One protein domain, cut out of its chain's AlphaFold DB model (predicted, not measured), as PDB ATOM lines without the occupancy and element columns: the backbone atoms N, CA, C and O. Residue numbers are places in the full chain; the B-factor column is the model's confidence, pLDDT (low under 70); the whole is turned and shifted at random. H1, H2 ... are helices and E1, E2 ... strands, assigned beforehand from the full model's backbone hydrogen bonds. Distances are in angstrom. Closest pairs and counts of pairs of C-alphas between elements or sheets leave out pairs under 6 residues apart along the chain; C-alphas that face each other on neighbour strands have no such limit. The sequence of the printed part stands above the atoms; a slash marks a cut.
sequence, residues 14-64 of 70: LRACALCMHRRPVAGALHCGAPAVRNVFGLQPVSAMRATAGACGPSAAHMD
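What this domain is: This is residues 14 to 64 of the 70 residues of an uncharacterized protein of Myxococcus llanfairpwllgwyngyllgogerychwyrndrobwllllantysiliogogogochensis (UniProt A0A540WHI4). A small antiparallel hairpin, E1 and E2, makes one end, and the unnamed stretch 50 to 64 loops at the other. Between them short H3 packs on E2, with H1 near H3 and H2 out to one side. The 51 printed residues hold H1, E1, E2, H2, H3 in that order, a mixed class with under half in named elements. The whole is compact, radius of gyration of the C-alphas 9.7 A, spans 28 by 21 by 18 A.

How they stand to each other: Look first at the hairpin E1, residues 23 to 26, and E2, residues 29 to 32: N 24 and O 31 are 2.9 A apart, within hydrogen-bond range. H3, residues 46 to 49, comes closest to E2 at the C-alphas of His 31 and Val 46, 4.9 A. H1, residues 16 to 19, is close to H3 but not clearly touching: the closest C-alphas, Cys 17 and Val 46, are 6.6 A apart. H2, residues 35 to 41, is apart from H1, E1 and H3. In H2 every O i to N i+4 pair is within hydrogen-bond range; H1 and H3 are too short for one.

Where its parts are: Find C-alpha 23 at (75.287, 178.875, 89.221); E1 runs 9.6 A, E2 10.1 A, H2 9.8 A. H3 ends at C-alpha 49, (82.743, 174.677, 82.249).

The domain as a whole: The farthest C-alphas, Ala 27 and Ala 61, are 28.6 A apart. The printed part has no cut, and the links between elements are tight. Residues 14 to 19 and 59 to 64 have pLDDT under 70.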
ATOM      1  N   LEU A  14      78.703 182.560  73.584       51.06
ATOM      2  CA  LEU A  14      77.863 181.653  74.364       51.06
ATOM      3  C   LEU A  14      78.414 181.556  75.792       51.06
ATOM      4  O   LEU A  14      79.024 180.587  76.215       51.06
ATOM      5  N   ARG A  15      78.230 182.629  76.558       54.06
ATOM      6  CA  ARG A  15      78.571 182.778  77.961       54.06
ATOM      7  C   ARG A  15      77.377 182.280  78.743       54.06
ATOM      8  O   ARG A  15      76.940 182.962  79.668       54.06
ATOM      9  N   ALA A  16      76.875 181.100  78.370       54.72
ATOM     10  CA  ALA A  16      75.804 180.397  79.054       54.72
ATOM     11  C   ALA A  16      75.996 180.548  80.562       54.72
ATOM     12  O   ALA A  16      75.142 181.093  81.237       54.72
ATOM     13  N   CYS A  17      77.208 180.295  81.068       58.09
ATOM     14  CA  CYS A  17      77.503 180.426  82.492       58.09
ATOM     15  C   CYS A  17      77.669 181.844  83.081       58.09
ATOM     16  O   CYS A  17      77.858 181.966  84.289       58.09
ATOM     17  N   ALA A  18      77.747 182.922  82.299       57.84
ATOM     18  CA  ALA A  18      77.724 184.294  82.837       57.84
ATOM     19  C   ALA A  18      76.290 184.780  83.068       57.84
ATOM     20  O   ALA A  18      76.049 185.558  83.989       57.84
ATOM     21  N   LEU A  19      75.363 184.287  82.249       63.06
ATOM     22  CA  LEU A  19      73.942 184.607  82.317       63.06
ATOM     23  C   LEU A  19      73.120 183.498  82.986       63.06
ATOM     24  O   LEU A  19      71.993 183.760  83.384       63.06
ATOM     25  N   CYS A  20      73.677 182.293  83.165       71.69
ATOM     26  CA  CYS A  20      72.918 181.177  83.710       71.69
ATOM     27  C   CYS A  20      72.485 181.454  85.144       71.69
ATOM     28  O   CYS A  20      73.251 181.975  85.968       71.69
ATOM     29  N   MET A  21      71.262 181.041  85.450       73.75
ATOM     30  CA  MET A  21      70.695 181.155  86.788       73.75
ATOM     31  C   MET A  21      71.025 179.942  87.665       73.75
ATOM     32  O   MET A  21      70.888 180.004  88.878       73.75
ATOM     33  N   HIS A  22      71.553 178.865  87.079       78.12
ATOM     34  CA  HIS A  22      71.904 177.631  87.785       78.12
ATOM     35  C   HIS A  22      73.336 177.627  88.364       78.12
ATOM     36  O   HIS A  22      73.917 176.564  88.586       78.12
ATOM     37  N   ARG A  23      73.978 178.789  88.546       82.38
ATOM     38  CA  ARG A  23      75.287 178.875  89.221       82.38
ATOM     39  C   ARG A  23      75.090 178.978  90.732       82.38
ATOM     40  O   ARG A  23      74.249 179.747  91.181       82.38
ATOM     41  N   ARG A  24      75.910 178.276  91.516       84.62
ATOM     42  CA  ARG A  24      75.867 178.340  92.985       84.62
ATOM     43  C   ARG A  24      77.220 178.762  93.563       84.62
ATOM     44  O   ARG A  24      78.238 178.203  93.145       84.62
ATOM     45  N   PRO A  25      77.273 179.714  94.510       87.31
ATOM     46  CA  PRO A  25      78.496 179.989  95.255       87.31
ATOM     47  C   PRO A  25      78.814 178.820  96.198       87.31
ATOM     48  O   PRO A  25      77.946 178.345  96.928       87.31
ATOM     49  N   VAL A  26      80.061 178.350  96.184       88.25
ATOM     50  CA  VAL A  26      80.591 177.329  97.100       88.25
ATOM     51  C   VAL A  26      82.030 177.703  97.436       88.25
ATOM     52  O   VAL A  26      82.839 177.881  96.527       88.25
ATOM     53  N   ALA A  27      82.339 177.857  98.728       87.44
ATOM     54  CA  ALA A  27      83.679 178.202  99.223       87.44
ATOM     55  C   ALA A  27      84.330 179.407  98.499       87.44
ATOM     56  O   ALA A  27      85.512 179.391  98.177       87.44
ATOM     57  N   GLY A  28      83.541 180.444  98.188       86.81
ATOM     58  CA  GLY A  28      84.024 181.652  97.504       86.81
ATOM     59  C   GLY A  28      84.158 181.541  95.978       86.81
ATOM     60  O   GLY A  28      84.461 182.539  95.331       86.81
ATOM     61  N   ALA A  29      83.873 180.380  95.381       87.06
ATOM     62  CA  ALA A  29      83.892 180.180  93.933       87.06
ATOM     63  C   ALA A  29      82.505 179.825  93.373       87.06
ATOM     64  O   ALA A  29      81.697 179.137  94.002       87.06
ATOM     65  N   LEU A  30      82.221 180.280  92.152       86.56
ATOM     66  CA  LEU A  30      80.992 179.926  91.443       86.56
ATOM     67  C   LEU A  30      81.127 178.544  90.807       86.56
ATOM     68  O   LEU A  30      82.054 178.299  90.034       86.56
ATOM     69  N   HIS A  31      80.157 177.678  91.077       88.50
ATOM     70  CA  HIS A  31      80.085 176.327  90.534       88.50
ATOM     71  C   HIS A  31      78.844 176.139  89.666       88.50
ATOM     72  O   HIS A  31      77.815 176.791  89.864       88.50
ATOM     73  N   CYS A  32      78.962 175.259  88.677       84.38
ATOM     74  CA  CYS A  32      77.871 174.913  87.784       84.38
ATOM     75  C   CYS A  32      76.897 173.955  88.483       84.38
ATOM     76  O   CYS A  32      77.283 172.868  88.907       84.38
ATOM     77  N   GLY A  33      75.631 174.360  88.586       81.62
ATOM     78  CA  GLY A  33      74.536 173.548  89.117       81.62
ATOM     79  C   GLY A  33      73.756 172.753  88.067       81.62
ATOM     80  O   GLY A  33      72.801 172.077  88.436       81.62
ATOM     81  N   ALA A  34      74.140 172.804  86.786       80.69
ATOM     82  CA  ALA A  34      73.435 172.086  85.723       80.69
ATOM     83  C   ALA A  34      73.392 170.571  86.020       80.69
ATOM     84  O   ALA A  34      74.457 169.984  86.242       80.69
ATOM     85  N   PRO A  35      72.216 169.911  85.982       80.69
ATOM     86  CA  PRO A  35      72.094 168.482  86.276       80.69
ATOM     87  C   PRO A  35      73.011 167.608  85.418       80.69
ATOM     88  O   PRO A  35      73.667 166.714  85.940       80.69
ATOM     89  N   ALA A  36      73.134 167.910  84.122       77.25
ATOM     90  CA  ALA A  36      74.012 167.171  83.214       77.25
ATOM     91  C   ALA A  36      75.491 167.234  83.637       77.25
ATOM     92  O   ALA A  36      76.200 166.235  83.568       77.25
ATOM     93  N   VAL A  37      75.951 168.389  84.133       80.00
ATOM     94  CA  VAL A  37      77.320 168.538  84.646       80.00
ATOM     95  C   VAL A  37      77.467 167.814  85.981       80.00
ATOM     96  O   VAL A  37      78.407 167.046  86.155       80.00
ATOM     97  N   ARG A  38      76.516 168.008  86.901       85.50
ATOM     98  CA  ARG A  38      76.544 167.397  88.238       85.50
ATOM     99  C   ARG A  38      76.527 165.874  88.195       85.50
ATOM    100  O   ARG A  38      77.254 165.251  88.959       85.50
ATOM    101  N   ASN A  39      75.722 165.293  87.314       83.62
ATOM    102  CA  ASN A  39      75.547 163.845  87.231       83.62
ATOM    103  C   ASN A  39      76.755 163.140  86.600       83.62
ATOM    104  O   ASN A  39      77.006 161.987  86.924       83.62
ATOM    105  N   VAL A  40      77.496 163.817  85.715       84.31
ATOM    106  CA  VAL A  40      78.645 163.227  85.007       84.31
ATOM    107  C   VAL A  40      79.975 163.576  85.680       84.31
ATOM    108  O   VAL A  40      80.829 162.713  85.849       84.31
ATOM    109  N   PHE A  41      80.157 164.836  86.074       83.69
ATOM    110  CA  PHE A  41      81.436 165.376  86.549       83.69
ATOM    111  C   PHE A  41      81.407 165.807  88.020       83.69
ATOM    112  O   PHE A  41      82.418 166.271  88.548       83.69
ATOM    113  N   GLY A  42      80.256 165.716  88.690       86.31
ATOM    114  CA  GLY A  42      80.081 166.270  90.027       86.31
ATOM    115  C   GLY A  42      80.056 167.801  90.036       86.31
ATOM    116  O   GLY A  42      79.695 168.464  89.060       86.31
ATOM    117  N   LEU A  43      80.413 168.388  91.179       87.50
ATOM    118  CA  LEU A  43      80.436 169.838  91.344       87.50
ATOM    119  C   LEU A  43      81.664 170.427  90.637       87.50
ATOM    120  O   LEU A  43      82.787 170.267  91.103       87.50
ATOM    121  N   GLN A  44      81.439 171.139  89.534       89.25
ATOM    122  CA  GLN A  44      82.513 171.719  88.728       89.25
ATOM    123  C   GLN A  44      82.526 173.250  88.801       89.25
ATOM    124  O   GLN A  44      81.455 173.873  88.784       89.25
ATOM    125  N   PRO A  45      83.709 173.891  88.855       88.88
ATOM    126  CA  PRO A  45      83.798 175.341  88.845       88.88
ATOM    127  C   PRO A  45      83.324 175.892  87.497       88.88
ATOM    128  O   PRO A  45      83.575 175.328  86.429       88.88
ATOM    129  N   VAL A  46      82.658 177.045  87.535       85.62
ATOM    130  CA  VAL A  46      82.152 177.726  86.333       85.62
ATOM    131  C   VAL A  46      83.280 178.040  85.344       85.62
ATOM    132  O   VAL A  46      83.057 178.007  84.137       85.62
ATOM    133  N   SER A  47      84.495 178.316  85.824       84.06
ATOM    134  CA  SER A  47      85.665 178.541  84.967       84.06
ATOM    135  C   SER A  47      85.999 177.326  84.096       84.06
ATOM    136  O   SER A  47      86.230 177.498  82.903       84.06
ATOM    137  N   ALA A  48      85.951 176.108  84.649       85.94
ATOM    138  CA  ALA A  48      86.210 174.879  83.900       85.94
ATOM    139  C   ALA A  48      85.122 174.615  82.852       85.94
ATOM    140  O   ALA A  48      85.424 174.275  81.713       85.94
ATOM    141  N   MET A  49      83.853 174.853  83.196       82.50
ATOM    142  CA  MET A  49      82.743 174.677  82.249       82.50
ATOM    143  C   MET A  49      82.777 175.680  81.093       82.50
ATOM    144  O   MET A  49      82.243 175.383  80.031       82.50
ATOM    145  N   ARG A  50      83.422 176.838  81.282       79.94
ATOM    146  CA  ARG A  50      83.633 177.865  80.249       79.94
ATOM    147  C   ARG A  50      84.843 177.611  79.355       79.94
ATOM    148  O   ARG A  50      85.000 178.325  78.364       79.94
ATOM    149  N   ALA A  51      85.720 176.672  79.711       81.19
ATOM    150  CA  ALA A  51      86.854 176.331  78.865       81.19
ATOM    151  C   ALA A  51      86.361 175.880  77.481       81.19
ATOM    152  O   ALA A  51      85.226 175.428  77.338       81.19
ATOM    153  N   THR A  52      87.209 175.972  76.457       78.12
ATOM    154  CA  THR A  52      86.843 175.600  75.077       78.12
ATOM    155  C   THR A  52      86.282 174.180  74.974       78.12
ATOM    156  O   THR A  52      85.362 173.945  74.202       78.12
ATOM    157  N   ALA A  53      86.801 173.256  75.787       76.94
ATOM    158  CA  ALA A  53      86.348 171.868  75.861       76.94
ATOM    159  C   ALA A  53      85.255 171.619  76.925       76.94
ATOM    160  O   ALA A  53      84.845 170.482  77.139       76.94
ATOM    161  N   GLY A  54      84.817 172.659  77.639       75.75
ATOM    162  CA  GLY A  54      83.821 172.568  78.700       75.75
ATOM    163  C   GLY A  54      82.390 172.552  78.162       75.75
ATOM    164  O   GLY A  54      82.097 173.081  77.091       75.75
ATOM    165  N   ALA A  55      81.469 171.992  78.951       74.88
ATOM    166  CA  ALA A  55      80.056 171.845  78.582       74.88
ATOM    167  C   ALA A  55      79.340 173.181  78.283       74.88
ATOM    168  O   ALA A  55      78.324 173.202  77.592       74.88
ATOM    169  N   CYS A  56      79.873 174.293  78.790       76.81
ATOM    170  CA  CYS A  56      79.343 175.641  78.620       76.81
ATOM    171  C   CYS A  56      80.351 176.573  77.920       76.81
ATOM    172  O   CYS A  56      80.369 177.780  78.180       76.81
ATOM    173  N   GLY A  57      81.226 175.998  77.090       72.75
ATOM    174  CA  GLY A  57      82.181 176.729  76.268       72.75
ATOM    175  C   GLY A  57      81.517 177.510  75.123       72.75
ATOM    176  O   GLY A  57      80.292 177.538  74.997       72.75
ATOM    177  N   PRO A  58      82.314 178.126  74.233       70.25
ATOM    178  CA  PRO A  58      81.825 178.997  73.158       70.25
ATOM    179  C   PRO A  58      80.862 178.348  72.159       70.25
ATOM    180  O   PRO A  58      80.228 179.072  71.402       70.25
ATOM    181  N   SER A  59      80.769 177.017  72.139       67.06
ATOM    182  CA  SER A  59      79.877 176.236  71.271       67.06
ATOM    183  C   SER A  59      78.620 175.725  71.990       67.06
ATOM    184  O   SER A  59      77.824 175.008  71.389       67.06
ATOM    185  N   ALA A  60      78.427 176.059  73.270       69.00
ATOM    186  CA  ALA A  60      77.282 175.599  74.046       69.00
ATOM    187  C   ALA A  60      75.957 176.165  73.512       69.00
ATOM    188  O   ALA A  60      75.727 177.370  73.533       69.00
ATOM    189  N   ALA A  61      75.057 175.284  73.075       63.50
ATOM    190  CA  ALA A  61      73.777 175.663  72.466       63.50
ATOM    191  C   ALA A  61      72.640 175.940  73.473       63.50
ATOM    192  O   ALA A  61      71.545 176.319  73.070       63.50
ATOM    193  N   HIS A  62      72.872 175.745  74.775       60.91
ATOM    194  CA  HIS A  62      71.866 175.895  75.829       60.91
ATOM    195  C   HIS A  62      72.391 176.823  76.933       60.91
ATOM    196  O   HIS A  62      73.524 176.669  77.387       60.91
ATOM    197  N   MET A  63      71.587 177.811  77.346       60.50
ATOM    198  CA  MET A  63      72.004 178.820  78.338       60.50
ATOM    199  C   MET A  63      71.170 178.828  79.617       60.50
ATOM    200  O   MET A  63      71.710 179.131  80.679       60.50
ATOM    201  N   ASP A  64      69.891 178.476  79.533       60.50
ATOM    202  CA  ASP A  64      69.010 178.383  80.687       60.50
ATOM    203  C   ASP A  64      67.845 177.450  80.351       60.50
ATOM    204  O   ASP A  64      67.314 177.502  79.240       60.50
TER     205      ASP A  64